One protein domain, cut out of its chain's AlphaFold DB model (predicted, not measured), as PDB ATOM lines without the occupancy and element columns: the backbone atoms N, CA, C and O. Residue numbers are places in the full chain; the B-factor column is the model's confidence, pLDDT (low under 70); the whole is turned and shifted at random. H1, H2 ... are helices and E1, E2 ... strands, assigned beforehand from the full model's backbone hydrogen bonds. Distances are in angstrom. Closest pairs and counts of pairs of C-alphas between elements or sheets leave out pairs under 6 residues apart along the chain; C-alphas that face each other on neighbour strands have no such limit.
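What this domain is: This is residues 17 to 108 and 301 to 334 of the 341 residues of an uncharacterized protein of bacterium (UniProt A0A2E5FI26). A strongly twisted sheet of five strands, curled like part of a barrel, wraps round the short helix H1, while H3 and H5 cover its other face, H3 over the E2 end and H5 over E4 and E5. The loop of residues 318 to 323 sticks out beyond E5 and E6, and H4 lies far out past H5. The 126 printed residues hold five named helices and six named strands, in the order H1 E1 H2 E2 H3 E3 E4 H4 H5 E5 E6, mixed in class; the mixed sheet runs E2 E3 E4 E5 E6, with E2 and E3 parallel and the other neighbours antiparallel. The whole is compact, with a radius of gyration of the C-alphas of 14.7 A and spans of 40 by 38 by 27 A.

Where its parts are: The sheet has E2, residues 51 to 54; E3, 76 to 81, 16.9 A long; E4, 87 to 91; E5, 309 to 315, 17.5 A; and E6, 328 to 333, 15.4 A, ending at C-alpha 333 (12.852, 93.993, -44.987). The helices are H1, residues 24 to 30, beginning at C-alpha 24 (15.535, 107.025, -35.464); H2, 41 to 46; H3, 61 to 71, 15.3 A; H4, 104 to 107; and H5, 301 to 308. E1, residues 35 to 37, pairs with no named strand.

How they stand to each other: E2 and E3 are parallel at 25 degrees, with N 53 and O 77 2.8 A apart, within hydrogen-bond range. With H3 they form a strand-helix-strand unit, two parallel neighbour strands joined through a helix, with a right-handed crossover. E3 and E4 form a hairpin at 159 degrees, with N 91 and O 78 at 2.7 A. E4 and E5 are antiparallel at 139 degrees, with N 310 and O 88 at 2.7 A. E5 and E6 form a hairpin at 144 degrees, with N 313 and O 330 at 2.8 A. The sheet curls round H1, whose closest C-alphas with E6 are Pro 24 and Arg 328, 4.7 A. H3 is on the sheet at a height of 8.1 A. H5, on the opposite face from H1, only just stands up from the sheet, rising 40.5 degrees. H2 and H3 only just touch, with 3 pairs of C-alphas within 8 A, the closest Lys 45 and Ile 65 at 7.0 A. In H1, H2, H3 and H5 every O i to N i+4 pair is within hydrogen-bond range; H4 is too short for one.

The domain as a whole: The farthest C-alphas, Val 72 and Lys 318, are 43.4 A apart. Residues 109 to 300 are not printed; C-alphas 108 and 301 are 10.2 A apart across the cut. The links E4 to H4 and E5 to E6 are long. Residues 21 to 22 and 317 to 328 are under pLDDT 70.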
ATOM      1  N   ILE A  17       5.923 111.098 -47.904       91.25
ATOM      2  CA  ILE A  17       6.200 112.330 -47.165       91.25
ATOM      3  C   ILE A  17       5.859 112.172 -45.677       91.25
ATOM      4  O   ILE A  17       4.870 111.543 -45.310       91.25
ATOM      5  N   THR A  18       6.684 112.749 -44.805       90.38
ATOM      6  CA  THR A  18       6.444 112.843 -43.358       90.38
ATOM      7  C   THR A  18       6.842 114.219 -42.825       90.38
ATOM      8  O   THR A  18       7.577 114.970 -43.465       90.38
ATOM      9  N   HIS A  19       6.349 114.547 -41.634       86.00
ATOM     10  CA  HIS A  19       6.614 115.811 -40.942       86.00
ATOM     11  C   HIS A  19       7.699 115.727 -39.855       86.00
ATOM     12  O   HIS A  19       8.206 116.755 -39.406       86.00
ATOM     13  N   LEU A  20       8.055 114.518 -39.411       76.81
ATOM     14  CA  LEU A  20       9.006 114.289 -38.321       76.81
ATOM     15  C   LEU A  20      10.420 114.088 -38.874       76.81
ATOM     16  O   LEU A  20      10.629 113.259 -39.756       76.81
ATOM     17  N   SER A  21      11.393 114.823 -38.332       68.75
ATOM     18  CA  SER A  21      12.797 114.765 -38.766       68.75
ATOM     19  C   SER A  21      13.730 114.064 -37.782       68.75
ATOM     20  O   SER A  21      14.779 113.590 -38.197       68.75
ATOM     21  N   SER A  22      13.361 113.956 -36.502       69.00
ATOM     22  CA  SER A  22      14.260 113.521 -35.422       69.00
ATOM     23  C   SER A  22      14.091 112.063 -34.981       69.00
ATOM     24  O   SER A  22      14.756 111.633 -34.039       69.00
ATOM     25  N   ASN A  23      13.221 111.283 -35.630       73.62
ATOM     26  CA  ASN A  23      12.941 109.909 -35.215       73.62
ATOM     27  C   ASN A  23      13.949 108.904 -35.830       73.62
ATOM     28  O   ASN A  23      14.068 108.809 -37.053       73.62
ATOM     29  N   PRO A  24      14.636 108.091 -35.017       71.81
ATOM     30  CA  PRO A  24      15.535 107.025 -35.464       71.81
ATOM     31  C   PRO A  24      14.985 106.022 -36.484       71.81
ATOM     32  O   PRO A  24      15.723 105.589 -37.372       71.81
ATOM     33  N   PHE A  25      13.705 105.657 -36.380       78.44
ATOM     34  CA  PHE A  25      13.037 104.779 -37.342       78.44
ATOM     35  C   PHE A  25      12.873 105.455 -38.706       78.44
ATOM     36  O   PHE A  25      12.955 104.780 -39.730       78.44
ATOM     37  N   ILE A  26      12.724 106.783 -38.736       79.81
ATOM     38  CA  ILE A  26      12.633 107.571 -39.973       79.81
ATOM     39  C   ILE A  26      13.974 107.574 -40.705       79.81
ATOM     40  O   ILE A  26      14.007 107.351 -41.913       79.81
ATOM     41  N   TYR A  27      15.085 107.776 -39.990       78.38
ATOM     42  CA  TYR A  27      16.419 107.757 -40.601       78.38
ATOM     43  C   TYR A  27      16.743 106.408 -41.244       78.38
ATOM     44  O   TYR A  27      17.234 106.369 -42.371       78.38
ATOM     45  N   GLY A  28      16.427 105.311 -40.549       78.31
ATOM     46  CA  GLY A  28      16.555 103.966 -41.104       78.31
ATOM     47  C   GLY A  28      15.669 103.751 -42.324       78.31
ATOM     48  O   GLY A  28      16.097 103.137 -43.295       78.31
ATOM     49  N   LEU A  29      14.439 104.267 -42.295       80.88
ATOM     50  CA  LEU A  29      13.503 104.102 -43.400       80.88
ATOM     51  C   LEU A  29      13.973 104.886 -44.639       80.88
ATOM     52  O   LEU A  29      13.937 104.365 -45.749       80.88
ATOM     53  N   LYS A  30      14.520 106.094 -44.456       81.62
ATOM     54  CA  LYS A  30      15.062 106.926 -45.544       81.62
ATOM     55  C   LYS A  30      16.204 106.253 -46.320       81.62
ATOM     56  O   LYS A  30      16.427 106.591 -47.478       81.62
ATOM     57  N   SER A  31      16.931 105.301 -45.722       76.75
ATOM     58  CA  SER A  31      17.980 104.565 -46.447       76.75
ATOM     59  C   SER A  31      17.444 103.472 -47.375       76.75
ATOM     60  O   SER A  31      18.222 102.882 -48.120       76.75
ATOM     61  N   VAL A  32      16.148 103.159 -47.307       78.12
ATOM     62  CA  VAL A  32      15.542 102.023 -48.023       78.12
ATOM     63  C   VAL A  32      14.279 102.386 -48.813       78.12
ATOM     64  O   VAL A  32      13.933 101.662 -49.744       78.12
ATOM     65  N   VAL A  33      13.618 103.508 -48.507       79.75
ATOM     66  CA  VAL A  33      12.534 104.088 -49.321       79.75
ATOM     67  C   VAL A  33      12.771 105.573 -49.562       79.75
ATOM     68  O   VAL A  33      13.424 106.254 -48.770       79.75
ATOM     69  N   ASP A  34      12.185 106.083 -50.641       84.12
ATOM     70  CA  ASP A  34      12.231 107.503 -50.960       84.12
ATOM     71  C   ASP A  34      11.221 108.292 -50.103       84.12
ATOM     72  O   ASP A  34      10.016 108.329 -50.386       84.12
ATOM     73  N   LEU A  35      11.726 108.854 -49.000       86.62
ATOM     74  CA  LEU A  35      10.961 109.549 -47.970       86.62
ATOM     75  C   LEU A  35      11.372 111.021 -47.883       86.62
ATOM     76  O   LEU A  35      12.456 111.360 -47.396       86.62
ATOM     77  N   GLN A  36      10.461 111.907 -48.287       89.19
ATOM     78  CA  GLN A  36      10.603 113.343 -48.087       89.19
ATOM     79  C   GLN A  36      10.212 113.726 -46.655       89.19
ATOM     80  O   GLN A  36       9.156 113.343 -46.155       89.19
ATOM     81  N   ILE A  37      11.037 114.545 -46.009       88.75
ATOM     82  CA  ILE A  37      10.735 115.139 -44.705       88.75
ATOM     83  C   ILE A  37      10.470 116.629 -44.925       88.75
ATOM     84  O   ILE A  37      11.281 117.301 -45.560       88.75
ATOM     85  N   SER A  38       9.345 117.147 -44.432       88.31
ATOM     86  CA  SER A  38       9.008 118.574 -44.512       88.31
ATOM     87  C   SER A  38       8.340 119.056 -43.232       88.31
ATOM     88  O   SER A  38       7.425 118.415 -42.737       88.31
ATOM     89  N   HIS A  39       8.740 120.215 -42.715       88.00
ATOM     90  CA  HIS A  39       8.061 120.853 -41.581       88.00
ATOM     91  C   HIS A  39       6.949 121.822 -42.018       88.00
ATOM     92  O   HIS A  39       6.192 122.311 -41.185       88.00
ATOM     93  N   ASN A  40       6.818 122.078 -43.324       90.12
ATOM     94  CA  ASN A  40       5.760 122.916 -43.872       90.12
ATOM     95  C   ASN A  40       4.476 122.082 -44.034       90.12
ATOM     96  O   ASN A  40       4.350 121.281 -44.964       90.12
ATOM     97  N   LEU A  41       3.529 122.265 -43.110       88.12
ATOM     98  CA  LEU A  41       2.285 121.494 -43.066       88.12
ATOM     99  C   LEU A  41       1.407 121.730 -44.300       88.12
ATOM    100  O   LEU A  41       0.782 120.786 -44.778       88.12
ATOM    101  N   ASP A  42       1.385 122.943 -44.849       89.31
ATOM    102  CA  ASP A  42       0.595 123.255 -46.045       89.31
ATOM    103  C   ASP A  42       1.180 122.591 -47.287       89.31
ATOM    104  O   ASP A  42       0.442 122.044 -48.108       89.31
ATOM    105  N   PHE A  43       2.510 122.558 -47.393       91.06
ATOM    106  CA  PHE A  43       3.193 121.774 -48.418       91.06
ATOM    107  C   PHE A  43       2.854 120.285 -48.288       91.06
ATOM    108  O   PHE A  43       2.535 119.636 -49.283       91.06
ATOM    109  N   ILE A  44       2.869 119.744 -47.062       90.69
ATOM    110  CA  ILE A  44       2.488 118.349 -46.835       90.69
ATOM    111  C   ILE A  44       1.041 118.116 -47.248       90.69
ATOM    112  O   ILE A  44       0.795 117.132 -47.927       90.69
ATOM    113  N   LYS A  45       0.091 118.980 -46.880       88.62
ATOM    114  CA  LYS A  45      -1.330 118.818 -47.231       88.62
ATOM    115  C   LYS A  45      -1.578 118.890 -48.743       88.62
ATOM    116  O   LYS A  45      -2.369 118.109 -49.250       88.62
ATOM    117  N   LYS A  46      -0.863 119.760 -49.467       89.75
ATOM    118  CA  LYS A  46      -0.979 119.920 -50.931       89.75
ATOM    119  C   LYS A  46      -0.247 118.841 -51.742       89.75
ATOM    120  O   LYS A  46      -0.475 118.724 -52.940       89.75
ATOM    121  N   SER A  47       0.650 118.075 -51.122       90.06
ATOM    122  CA  SER A  47       1.397 117.018 -51.808       90.06
ATOM    123  C   SER A  47       0.485 115.865 -52.254       90.06
ATOM    124  O   SER A  47      -0.418 115.456 -51.527       90.06
ATOM    125  N   ASN A  48       0.763 115.266 -53.410       89.00
ATOM    126  CA  ASN A  48       0.133 114.016 -53.850       89.00
ATOM    127  C   ASN A  48       0.829 112.759 -53.290       89.00
ATOM    128  O   ASN A  48       0.347 111.645 -53.495       89.00
ATOM    129  N   LYS A  49       1.954 112.917 -52.582       89.38
ATOM    130  CA  LYS A  49       2.738 111.796 -52.055       89.38
ATOM    131  C   LYS A  49       2.011 111.116 -50.890       89.38
ATOM    132  O   LYS A  49       1.515 111.820 -50.004       89.38
ATOM    133  N   PRO A  50       2.003 109.775 -50.833       90.38
ATOM    134  CA  PRO A  50       1.583 109.032 -49.657       90.38
ATOM    135  C   PRO A  50       2.198 109.543 -48.347       90.38
ATOM    136  O   PRO A  50       3.388 109.853 -48.281       90.38
ATOM    137  N   TYR A  51       1.402 109.624 -47.284       92.25
ATOM    138  CA  TYR A  51       1.851 110.160 -45.996       92.25
ATOM    139  C   TYR A  51       2.191 109.062 -44.990       92.25
ATOM    140  O   TYR A  51       1.460 108.083 -44.884       92.25
ATOM    141  N   ILE A  52       3.256 109.239 -44.204       90.75
ATOM    142  CA  ILE A  52       3.553 108.364 -43.058       90.75
ATOM    143  C   ILE A  52       3.464 109.164 -41.757       90.75
ATOM    144  O   ILE A  52       4.256 110.079 -41.513       90.75
ATOM    145  N   ALA A  53       2.520 108.783 -40.902       89.62
ATOM    146  CA  ALA A  53       2.327 109.324 -39.567       89.62
ATOM    147  C   ALA A  53       3.115 108.490 -38.545       89.62
ATOM    148  O   ALA A  53       2.758 107.347 -38.281       89.62
ATOM    149  N   TRP A  54       4.169 109.053 -37.951       84.81
ATOM    150  CA  TRP A  54       4.989 108.370 -36.937       84.81
ATOM    151  C   TRP A  54       4.540 108.701 -35.518       84.81
ATOM    152  O   TRP A  54       4.403 109.880 -35.197       84.81
ATOM    153  N   HIS A  55       4.332 107.677 -34.686       77.25
ATOM    154  CA  HIS A  55       3.778 107.803 -33.325       77.25
ATOM    155  C   HIS A  55       2.562 108.754 -33.192       77.25
ATOM    156  O   HIS A  55       2.516 109.594 -32.286       77.25
ATOM    157  N   PRO A  56       1.579 108.710 -34.105       73.00
ATOM    158  CA  PRO A  56       0.420 109.597 -34.046       73.00
ATOM    159  C   PRO A  56      -0.447 109.330 -32.806       73.00
ATOM    160  O   PRO A  56      -1.126 108.307 -32.671       73.00
ATOM    161  N   THR A  57      -0.502 110.303 -31.902       75.25
ATOM    162  CA  THR A  57      -1.507 110.357 -30.832       75.25
ATOM    163  C   THR A  57      -2.749 111.097 -31.340       75.25
ATOM    164  O   THR A  57      -2.644 111.874 -32.284       75.25
ATOM    165  N   LYS A  58      -3.935 110.903 -30.738       71.50
ATOM    166  CA  LYS A  58      -5.182 111.542 -31.230       71.50
ATOM    167  C   LYS A  58      -5.058 113.069 -31.343       71.50
ATOM    168  O   LYS A  58      -5.689 113.681 -32.191       71.50
ATOM    169  N   LYS A  59      -4.224 113.677 -30.493       77.56
ATOM    170  CA  LYS A  59      -3.978 115.124 -30.444       77.56
ATOM    171  C   LYS A  59      -2.736 115.564 -31.235       77.56
ATOM    172  O   LYS A  59      -2.381 116.737 -31.175       77.56
ATOM    173  N   SER A  60      -2.034 114.663 -31.930       82.44
ATOM    174  CA  SER A  60      -0.812 115.025 -32.654       82.44
ATOM    175  C   SER A  60      -1.108 115.614 -34.034       82.44
ATOM    176  O   SER A  60      -2.047 115.216 -34.725       82.44
ATOM    177  N   PHE A  61      -0.235 116.517 -34.493       84.12
ATOM    178  CA  PHE A  61      -0.261 117.016 -35.873       84.12
ATOM    179  C   PHE A  61      -0.146 115.889 -36.906       84.12
ATOM    180  O   PHE A  61      -0.721 115.977 -37.988       84.12
ATOM    181  N   SER A  62       0.572 114.819 -36.563       86.31
ATOM    182  CA  SER A  62       0.715 113.628 -37.400       86.31
ATOM    183  C   SER A  62      -0.634 112.964 -37.661       86.31
ATOM    184  O   SER A  62      -0.927 112.606 -38.798       86.31
ATOM    185  N   ASN A  63      -1.464 112.847 -36.619       86.88
ATOM    186  CA  ASN A  63      -2.811 112.297 -36.724       86.88
ATOM    187  C   ASN A  63      -3.716 113.211 -37.557       86.88
ATOM    188  O   ASN A  63      -4.359 112.738 -38.485       86.88
ATOM    189  N   ALA A  64      -3.679 114.527 -37.323       89.25
ATOM    190  CA  ALA A  64      -4.476 115.487 -38.093       89.25
ATOM    191  C   ALA A  64      -4.126 115.497 -39.597       89.25
ATOM    192  O   ALA A  64      -5.009 115.611 -40.448       89.25
ATOM    193  N   ILE A  65      -2.840 115.366 -39.953       90.69
ATOM    194  CA  ILE A  65      -2.446 115.211 -41.360       90.69
ATOM    195  C   ILE A  65      -2.948 113.876 -41.899       90.69
ATOM    196  O   ILE A  65      -3.485 113.857 -43.001       90.69
ATOM    197  N   TRP A  66      -2.780 112.779 -41.158       90.50
ATOM    198  CA  TRP A  66      -3.250 111.466 -41.595       90.50
ATOM    199  C   TRP A  66      -4.758 111.477 -41.881       90.50
ATOM    200  O   TRP A  66      -5.162 111.116 -42.982       90.50
ATOM    201  N   GLU A  67      -5.572 112.012 -40.968       89.88
ATOM    202  CA  GLU A  67      -7.023 112.161 -41.147       89.88
ATOM    203  C   GLU A  67      -7.362 112.998 -42.386       89.88
ATOM    204  O   GLU A  67      -8.233 112.628 -43.175       89.88
ATOM    205  N   HIS A  68      -6.631 114.097 -42.611       91.75
ATOM    206  CA  HIS A  68      -6.782 114.894 -43.826       91.75
ATOM    207  C   HIS A  68      -6.477 114.080 -45.090       91.75
ATOM    208  O   HIS A  68      -7.243 114.159 -46.047       91.75
ATOM    209  N   CYS A  69      -5.404 113.277 -45.094       91.88
ATOM    210  CA  CYS A  69      -5.050 112.422 -46.232       91.88
ATOM    211  C   CYS A  69      -6.170 111.442 -46.559       91.88
ATOM    212  O   CYS A  69      -6.593 111.366 -47.708       91.88
ATOM    213  N   ILE A  70      -6.672 110.737 -45.541       89.69
ATOM    214  CA  ILE A  70      -7.760 109.773 -45.700       89.69
ATOM    215  C   ILE A  70      -9.004 110.466 -46.258       89.69
ATOM    216  O   ILE A  70      -9.579 109.988 -47.236       89.69
ATOM    217  N   LYS A  71      -9.369 111.638 -45.718       92.12
ATOM    218  CA  LYS A  71     -10.528 112.420 -46.174       92.12
ATOM    219  C   LYS A  71     -10.442 112.825 -47.650       92.12
ATOM    220  O   LYS A  71     -11.469 112.862 -48.318       92.12
ATOM    221  N   VAL A  72      -9.248 113.134 -48.161       92.88
ATOM    222  CA  VAL A  72      -9.040 113.521 -49.573       92.88
ATOM    223  C   VAL A  72      -8.673 112.339 -50.479       92.88
ATOM    224  O   VAL A  72      -8.297 112.544 -51.630       92.88
ATOM    225  N   GLY A  73      -8.745 111.101 -49.977       89.56
ATOM    226  CA  GLY A  73      -8.417 109.898 -50.748       89.56
ATOM    227  C   GLY A  73      -6.922 109.701 -51.022       89.56
ATOM    228  O   GLY A  73      -6.556 108.904 -51.884       89.56
ATOM    229  N   ARG A  74      -6.041 110.401 -50.298       90.62
ATOM    230  CA  ARG A  74      -4.589 110.226 -50.393       90.62
ATOM    231  C   ARG A  74      -4.134 109.054 -49.515       90.62
ATOM    232  O   ARG A  74      -4.446 109.059 -48.324       90.62
ATOM    233  N   PRO A  75      -3.330 108.106 -50.035       89.06
ATOM    234  CA  PRO A  75      -2.776 107.026 -49.222       89.06
ATOM    235  C   PRO A  75      -2.022 107.558 -47.998       89.06
ATOM    236  O   PRO A  75      -1.187 108.461 -48.112       89.06
ATOM    237  N   ALA A  76      -2.302 106.997 -46.827       90.56
ATOM    238  CA  ALA A  76      -1.635 107.379 -45.595       90.56
ATOM    239  C   ALA A  76      -1.493 106.190 -44.648       90.56
ATOM    240  O   ALA A  76      -2.392 105.364 -44.540       90.56
ATOM    241  N   TYR A  77      -0.366 106.136 -43.946       89.69
ATOM    242  CA  TYR A  77       0.032 104.995 -43.131       89.69
ATOM    243  C   TYR A  77       0.386 105.450 -41.721       89.69
ATOM    244  O   TYR A  77       1.077 106.455 -41.540       89.69
ATOM    245  N   PHE A  78      -0.049 104.689 -40.726       89.44
ATOM    246  CA  PHE A  78       0.451 104.771 -39.363       89.44
ATOM    247  C   PHE A  78       1.752 103.985 -39.263       89.44
ATOM    248  O   PHE A  78       1.809 102.830 -39.665       89.44
ATOM    249  N   ALA A  79       2.796 104.585 -38.704       88.44
ATOM    250  CA  ALA A  79       4.048 103.899 -38.441       88.44
ATOM    251  C   ALA A  79       4.410 103.949 -36.957       88.44
ATOM    252  O   ALA A  79       4.397 105.009 -36.324       88.44
ATOM    253  N   GLU A  80       4.729 102.778 -36.412       86.69
ATOM    254  CA  GLU A  80       5.003 102.559 -34.992       86.69
ATOM    255  C   GLU A  80       5.968 101.377 -34.823       86.69
ATOM    256  O   GLU A  80       6.125 100.542 -35.717       86.69
ATOM    257  N   ARG A  81       6.631 101.276 -33.671       87.44
ATOM    258  CA  ARG A  81       7.362 100.062 -33.301       87.44
ATOM    259  C   ARG A  81       6.386  98.879 -33.214       87.44
ATOM    260  O   ARG A  81       5.318  98.988 -32.620       87.44
ATOM    261  N   GLY A  82       6.755  97.739 -33.791       89.81
ATOM    262  CA  GLY A  82       5.943  96.527 -33.690       89.81
ATOM    263  C   GLY A  82       5.971  95.928 -32.279       89.81
ATOM    264  O   GLY A  82       6.881  96.191 -31.492       89.81
ATOM    265  N   ALA A  83       4.983  95.090 -31.963       91.94
ATOM    266  CA  ALA A  83       4.894  94.385 -30.678       91.94
ATOM    267  C   ALA A  83       5.804  93.141 -30.581       91.94
ATOM    268  O   ALA A  83       5.826  92.466 -29.553       91.94
ATOM    269  N   LEU A  84       6.572  92.846 -31.636       93.19
ATOM    270  CA  LEU A  84       7.599  91.805 -31.659       93.19
ATOM    271  C   LEU A  84       8.997  92.446 -31.706       93.19
ATOM    272  O   LEU A  84       9.164  93.491 -32.347       93.19
ATOM    273  N   PRO A  85      10.023  91.853 -31.070       90.00
ATOM    274  CA  PRO A  85      11.383  92.381 -31.128       90.00
ATOM    275  C   PRO A  85      11.854  92.632 -32.562       90.00
ATOM    276  O   PRO A  85      11.563  91.839 -33.460       90.00
ATOM    277  N   ASN A  86      12.608  93.718 -32.771       89.06
ATOM    278  CA  ASN A  86      13.199  94.048 -34.072       89.06
ATOM    279  C   ASN A  86      12.180  94.215 -35.208       89.06
ATOM    280  O   ASN A  86      12.434  93.854 -36.360       89.06
ATOM    281  N   THR A  87      11.020  94.787 -34.889       91.44
ATOM    282  CA  THR A  87       9.990  95.058 -35.887       91.44
ATOM    283  C   THR A  87       9.430  96.475 -35.833       91.44
ATOM    284  O   THR A  87       9.436  97.138 -34.793       91.44
ATOM    285  N   VAL A  88       8.953  96.940 -36.985       90.62
ATOM    286  CA  VAL A  88       8.226  98.203 -37.175       90.62
ATOM    287  C   VAL A  88       6.978  97.896 -37.987       90.62
ATOM    288  O   VAL A  88       7.046  97.139 -38.949       90.62
ATOM    289  N   VAL A  89       5.845  98.483 -37.634       90.62
ATOM    290  CA  VAL A  89       4.622  98.401 -38.433       90.62
ATOM    291  C   VAL A  89       4.461  99.668 -39.268       90.62
ATOM    292  O   VAL A  89       4.764 100.759 -38.792       90.62
ATOM    293  N   ILE A  90       4.011  99.513 -40.514       89.62
ATOM    294  CA  ILE A  90       3.569 100.598 -41.398       89.62
ATOM    295  C   ILE A  90       2.167 100.208 -41.872       89.62
ATOM    296  O   ILE A  90       2.023  99.479 -42.844       89.62
ATOM    297  N   ASP A  91       1.146 100.608 -41.122       90.75
ATOM    298  CA  ASP A  91      -0.234 100.144 -41.248       90.75
ATOM    299  C   ASP A  91      -1.102 101.143 -42.036       90.75
ATOM    300  O   ASP A  91      -1.207 102.304 -41.622       90.75
ATOM    301  N   PRO A  92      -1.750 100.746 -43.146       86.62
ATOM    302  CA  PRO A  92      -2.720 101.602 -43.833       86.62
ATOM    303  C   PRO A  92      -4.053 101.754 -43.079       86.62
ATOM    304  O   PRO A  92      -4.777 102.718 -43.314       86.62
ATOM    305  N   GLY A  93      -4.394 100.802 -42.207       85.75
ATOM    306  CA  GLY A  93      -5.694 100.696 -41.551       85.75
ATOM    307  C   GLY A  93      -5.854 101.579 -40.315       85.75
ATOM    308  O   GLY A  93      -6.977 101.851 -39.899       85.75
ATOM    309  N   GLY A  94      -4.761 102.074 -39.734       87.38
ATOM    310  CA  GLY A  94      -4.822 102.960 -38.574       87.38
ATOM    311  C   GLY A  94      -3.867 102.567 -37.456       87.38
ATOM    312  O   GLY A  94      -2.895 101.840 -37.651       87.38
ATOM    313  N   PHE A  95      -4.143 103.064 -36.251       87.88
ATOM    314  CA  PHE A  95      -3.334 102.766 -35.075       87.88
ATOM    315  C   PHE A  95      -3.837 101.509 -34.368       87.88
ATOM    316  O   PHE A  95      -4.878 101.566 -33.720       87.88
ATOM    317  N   LEU A  96      -3.071 100.414 -34.430       90.88
ATOM    318  CA  LEU A  96      -3.248  99.202 -33.613       90.88
ATOM    319  C   LEU A  96      -4.724  98.795 -33.451       90.88
ATOM    320  O   LEU A  96      -5.339  98.361 -34.414       90.88
ATOM    321  N   SER A  97      -5.318  98.956 -32.262       90.94
ATOM    322  CA  SER A  97      -6.685  98.500 -31.976       90.94
ATOM    323  C   SER A  97      -7.768  99.204 -32.802       90.94
ATOM    324  O   SER A  97      -8.866  98.662 -32.905       90.94
ATOM    325  N   ASP A  98      -7.487 100.377 -33.377       89.19
ATOM    326  CA  ASP A  98      -8.393 101.086 -34.290       89.19
ATOM    327  C   ASP A  98      -8.248 100.605 -35.751       89.19
ATOM    328  O   ASP A  98      -9.036 101.007 -36.602       89.19
ATOM    329  N   SER A  99      -7.257  99.758 -36.055       91.56
ATOM    330  CA  SER A  99      -6.952  99.309 -37.414       91.56
ATOM    331  C   SER A  99      -7.695  98.018 -37.790       91.56
ATOM    332  O   SER A  99      -7.546  97.003 -37.100       91.56
ATOM    333  N   PRO A 100      -8.428  97.992 -38.923       92.44
ATOM    334  CA  PRO A 100      -9.047  96.776 -39.447       92.44
ATOM    335  C   PRO A 100      -8.015  95.737 -39.912       92.44
ATOM    336  O   PRO A 100      -8.356  94.563 -40.057       92.44
ATOM    337  N   SER A 101      -6.740  96.115 -40.078       92.69
ATOM    338  CA  SER A 101      -5.652  95.204 -40.460       92.69
ATOM    339  C   SER A 101      -5.507  94.005 -39.513       92.69
ATOM    340  O   SER A 101      -5.008  92.959 -39.920       92.69
ATOM    341  N   TYR A 102      -5.968  94.124 -38.262       94.56
ATOM    342  CA  TYR A 102      -5.903  93.059 -37.256       94.56
ATOM    343  C   TYR A 102      -7.192  92.240 -37.114       94.56
ATOM    344  O   TYR A 102      -7.245  91.338 -36.277       94.56
ATOM    345  N   PHE A 103      -8.231  92.517 -37.908       95.00
ATOM    346  CA  PHE A 103      -9.451  91.713 -37.888       95.00
ATOM    347  C   PHE A 103      -9.170  90.247 -38.206       95.00
ATOM    348  O   PHE A 103      -8.327  89.923 -39.040       95.00
ATOM    349  N   GLU A 104      -9.906  89.360 -37.536       95.94
ATOM    350  CA  GLU A 104      -9.618  87.926 -37.531       95.94
ATOM    351  C   GLU A 104      -9.538  87.306 -38.929       95.94
ATOM    352  O   GLU A 104      -8.621  86.536 -39.211       95.94
ATOM    353  N   HIS A 105     -10.428  87.700 -39.838       94.75
ATOM    354  CA  HIS A 105     -10.443  87.194 -41.212       94.75
ATOM    355  C   HIS A 105      -9.160  87.512 -42.004       94.75
ATOM    356  O   HIS A 105      -8.833  86.796 -42.950       94.75
ATOM    357  N   ASN A 106      -8.397  88.541 -41.616       94.25
ATOM    358  CA  ASN A 106      -7.150  88.909 -42.293       94.25
ATOM    359  C   ASN A 106      -5.979  87.982 -41.937       94.25
ATOM    360  O   ASN A 106      -5.025  87.876 -42.710       94.25
ATOM    361  N   TRP A 107      -6.028  87.297 -40.791       96.00
ATOM    362  CA  TRP A 107      -4.896  86.509 -40.291       96.00
ATOM    363  C   TRP A 107      -5.228  85.056 -39.961       96.00
ATOM    364  O   TRP A 107      -4.333  84.214 -40.018       96.00
ATOM    365  N   ASN A 108      -6.481  84.729 -39.647       97.19
ATOM    366  CA  ASN A 108      -6.884  83.398 -39.206       97.19
ATOM    367  C   ASN A 108      -7.122  82.436 -40.383       97.19
ATOM    368  O   ASN A 108      -8.151  81.775 -40.494       97.19
ATOM    369  N   LEU A 301       0.742  85.170 -34.953       98.38
ATOM    370  CA  LEU A 301       2.172  85.493 -34.898       98.38
ATOM    371  C   LEU A 301       2.823  85.430 -36.289       98.38
ATOM    372  O   LEU A 301       3.626  86.303 -36.625       98.38
ATOM    373  N   TYR A 302       2.439  84.456 -37.123       98.25
ATOM    374  CA  TYR A 302       2.885  84.368 -38.513       98.25
ATOM    375  C   TYR A 302       2.446  85.590 -39.320       98.25
ATOM    376  O   TYR A 302       3.268  86.211 -39.999       98.25
ATOM    377  N   PHE A 303       1.171  85.971 -39.225       97.69
ATOM    378  CA  PHE A 303       0.654  87.169 -39.877       97.69
ATOM    379  C   PHE A 303       1.445  88.413 -39.462       97.69
ATOM    380  O   PHE A 303       1.958  89.131 -40.323       97.69
ATOM    381  N   LEU A 304       1.634  88.633 -38.159       97.00
ATOM    382  CA  LEU A 304       2.395  89.778 -37.671       97.00
ATOM    383  C   LEU A 304       3.822  89.774 -38.211       97.00
ATOM    384  O   LEU A 304       4.252  90.753 -38.813       97.00
ATOM    385  N   LYS A 305       4.548  88.668 -38.041       96.00
ATOM    386  CA  LYS A 305       5.972  88.600 -38.369       96.00
ATOM    387  C   LYS A 305       6.248  88.622 -39.874       96.00
ATOM    388  O   LYS A 305       7.203  89.262 -40.312       96.00
ATOM    389  N   PHE A 306       5.437  87.927 -40.670       94.38
ATOM    390  CA  PHE A 306       5.745  87.660 -42.077       94.38
ATOM    391  C   PHE A 306       4.860  88.408 -43.073       94.38
ATOM    392  O   PHE A 306       5.231  88.471 -44.250       94.38
ATOM    393  N   LYS A 307       3.746  89.009 -42.635       92.88
ATOM    394  CA  LYS A 307       2.834  89.782 -43.497       92.88
ATOM    395  C   LYS A 307       2.719  91.249 -43.080       92.88
ATOM    396  O   LYS A 307       2.810  92.110 -43.948       92.88
ATOM    397  N   MET A 308       2.585  91.531 -41.785       93.06
ATOM    398  CA  MET A 308       2.278  92.876 -41.287       93.06
ATOM    399  C   MET A 308       3.524  93.715 -40.978       93.06
ATOM    400  O   MET A 308       3.650  94.856 -41.413       93.06
ATOM    401  N   TYR A 309       4.445  93.174 -40.186       94.50
ATOM    402  CA  TYR A 309       5.557  93.934 -39.632       94.50
ATOM    403  C   TYR A 309       6.772  93.922 -40.553       94.50
ATOM    404  O   TYR A 309       7.150  92.897 -41.105       94.50
ATOM    405  N   SER A 310       7.432  95.066 -40.681       91.50
ATOM    406  CA  SER A 310       8.758  95.214 -41.277       91.50
ATOM    407  C   SER A 310       9.842  94.751 -40.300       91.50
ATOM    408  O   SER A 310       9.750  95.009 -39.100       91.50
ATOM    409  N   ASP A 311      10.891  94.113 -40.817       91.12
ATOM    410  CA  ASP A 311      12.035  93.646 -40.030       91.12
ATOM    411  C   ASP A 311      13.105  94.732 -39.943       91.12
ATOM    412  O   ASP A 311      13.527  95.282 -40.968       91.12
ATOM    413  N   CYS A 312      13.602  95.018 -38.740       88.38
ATOM    414  CA  CYS A 312      14.730  95.925 -38.573       88.38
ATOM    415  C   CYS A 312      15.605  95.605 -37.365       88.38
ATOM    416  O   CYS A 312      15.123  95.161 -36.335       88.38
ATOM    417  N   ILE A 313      16.898  95.901 -37.461       85.81
ATOM    418  CA  ILE A 313      17.815  95.822 -36.321       85.81
ATOM    419  C   ILE A 313      17.639  97.082 -35.487       85.81
ATOM    420  O   ILE A 313      17.954  98.174 -35.966       85.81
ATOM    421  N   GLN A 314      17.158  96.937 -34.253       82.12
ATOM    422  CA  GLN A 314      16.986  98.044 -33.317       82.12
ATOM    423  C   GLN A 314      18.169  98.116 -32.351       82.12
ATOM    424  O   GLN A 314      18.415  97.199 -31.568       82.12
ATOM    425  N   TYR A 315      18.900  99.230 -32.373       74.19
ATOM    426  CA  TYR A 315      20.015  99.439 -31.452       74.19
ATOM    427  C   TYR A 315      19.502  99.994 -30.123       74.19
ATOM    428  O   TYR A 315      19.062 101.146 -30.044       74.19
ATOM    429  N   LYS A 316      19.585  99.171 -29.076       71.00
ATOM    430  CA  LYS A 316      19.213  99.523 -27.701       71.00
ATOM    431  C   LYS A 316      20.462  99.908 -26.923       71.00
ATOM    432  O   LYS A 316      21.511  99.289 -27.088       71.00
ATOM    433  N   SER A 317      20.381 100.917 -26.059       60.97
ATOM    434  CA  SER A 317      21.516 101.283 -25.206       60.97
ATOM    435  C   SER A 317      21.087 101.627 -23.785       60.97
ATOM    436  O   SER A 317      20.047 102.247 -23.559       60.97
ATOM    437  N   LYS A 318      21.965 101.303 -22.825       56.62
ATOM    438  CA  LYS A 318      21.814 101.663 -21.407       56.62
ATOM    439  C   LYS A 318      21.798 103.186 -21.178       56.62
ATOM    440  O   LYS A 318      21.264 103.644 -20.177       56.62
ATOM    441  N   LYS A 319      22.341 103.985 -22.110       53.91
ATOM    442  CA  LYS A 319      22.315 105.460 -22.049       53.91
ATOM    443  C   LYS A 319      20.979 106.064 -22.508       53.91
ATOM    444  O   LYS A 319      20.668 107.181 -22.118       53.91
ATOM    445  N   ASN A 320      20.173 105.329 -23.280       51.16
ATOM    446  CA  ASN A 320      18.894 105.808 -23.826       51.16
ATOM    447  C   ASN A 320      17.666 105.182 -23.154       51.16
ATOM    448  O   ASN A 320      16.574 105.245 -23.700       51.16
ATOM    449  N   ARG A 321      17.823 104.634 -21.942       49.69
ATOM    450  CA  ARG A 321      16.732 104.021 -21.157       49.69
ATOM    451  C   ARG A 321      15.527 104.943 -20.953       49.69
ATOM    452  O   ARG A 321      14.439 104.449 -20.723       49.69
ATOM    453  N   TYR A 322      15.716 106.259 -21.047       44.31
ATOM    454  CA  TYR A 322      14.698 107.273 -20.749       44.31
ATOM    455  C   TYR A 322      14.047 107.912 -21.985       44.31
ATOM    456  O   TYR A 322      13.186 108.776 -21.846       44.31
ATOM    457  N   ARG A 323      14.466 107.532 -23.195       45.25
ATOM    458  CA  ARG A 323      13.868 107.981 -24.460       45.25
ATOM    459  C   ARG A 323      13.601 106.728 -25.270       45.25
ATOM    460  O   ARG A 323      14.593 106.177 -25.723       45.25
ATOM    461  N   ASN A 324      12.341 106.284 -25.393       46.84
ATOM    462  CA  ASN A 324      11.861 105.166 -26.234       46.84
ATOM    463  C   ASN A 324      13.007 104.505 -27.021       46.84
ATOM    464  O   ASN A 324      13.396 105.004 -28.079       46.84
ATOM    465  N   ALA A 325      13.661 103.514 -26.399       44.53
ATOM    466  CA  ALA A 325      15.088 103.220 -26.573       44.53
ATOM    467  C   ALA A 325      15.426 102.503 -27.889       44.53
ATOM    468  O   ALA A 325      15.906 101.374 -27.903       44.53
ATOM    469  N   THR A 326      15.249 103.202 -29.002       50.75
ATOM    470  CA  THR A 326      15.766 102.837 -30.318       50.75
ATOM    471  C   THR A 326      16.402 104.072 -30.910       50.75
ATOM    472  O   THR A 326      15.711 104.897 -31.496       50.75
ATOM    473  N   THR A 327      17.711 104.256 -30.742       52.88
ATOM    474  CA  THR A 327      18.384 105.443 -31.300       52.88
ATOM    475  C   THR A 327      18.746 105.309 -32.762       52.88
ATOM    476  O   THR A 327      18.994 106.327 -33.406       52.88
ATOM    477  N   ARG A 328      18.738 104.083 -33.299       66.56
ATOM    478  CA  ARG A 328      18.839 103.765 -34.729       66.56
ATOM    479  C   ARG A 328      18.082 102.463 -35.006       66.56
ATOM    480  O   ARG A 328      18.099 101.555 -34.176       66.56
ATOM    481  N   CYS A 329      17.450 102.373 -36.170       78.62
ATOM    482  CA  CYS A 329      16.887 101.137 -36.709       78.62
ATOM    483  C   CYS A 329      17.460 100.948 -38.119       78.62
ATOM    484  O   CYS A 329      17.500 101.899 -38.897       78.62
ATOM    485  N   LYS A 330      17.952  99.747 -38.440       84.69
ATOM    486  CA  LYS A 330      18.382  99.380 -39.798       84.69
ATOM    487  C   LYS A 330      17.364  98.406 -40.373       84.69
ATOM    488  O   LYS A 330      17.299  97.269 -39.914       84.69
ATOM    489  N   TYR A 331      16.584  98.841 -41.357       84.94
ATOM    490  CA  TYR A 331      15.598  97.978 -42.009       84.94
ATOM    491  C   TYR A 331      16.296  96.873 -42.794       84.94
ATOM    492  O   TYR A 331      17.244  97.124 -43.539       84.94
ATOM    493  N   LEU A 332      15.820  95.650 -42.592       86.50
ATOM    494  CA  LEU A 332      16.252  94.456 -43.309       86.50
ATOM    495  C   LEU A 332      15.242  94.098 -44.397       86.50
ATOM    496  O   LEU A 332      15.624  93.751 -45.510       86.50
ATOM    497  N   ASN A 333      13.956  94.220 -44.072       85.31
ATOM    498  CA  ASN A 333      12.852  93.993 -44.987       85.31
ATOM    499  C   ASN A 333      11.696  94.935 -44.643       85.31
ATOM    500  O   ASN A 333      11.399  95.139 -43.467       85.31
ATOM    501  N   ILE A 334      11.036  95.485 -45.660       85.19
ATOM    502  CA  ILE A 334       9.915  96.408 -45.479       85.19
ATOM    503  C   ILE A 334       8.645  95.742 -45.973       85.19
ATOM    504  O   ILE A 334       8.585  95.241 -47.094       85.19
TER     505      ILE A 334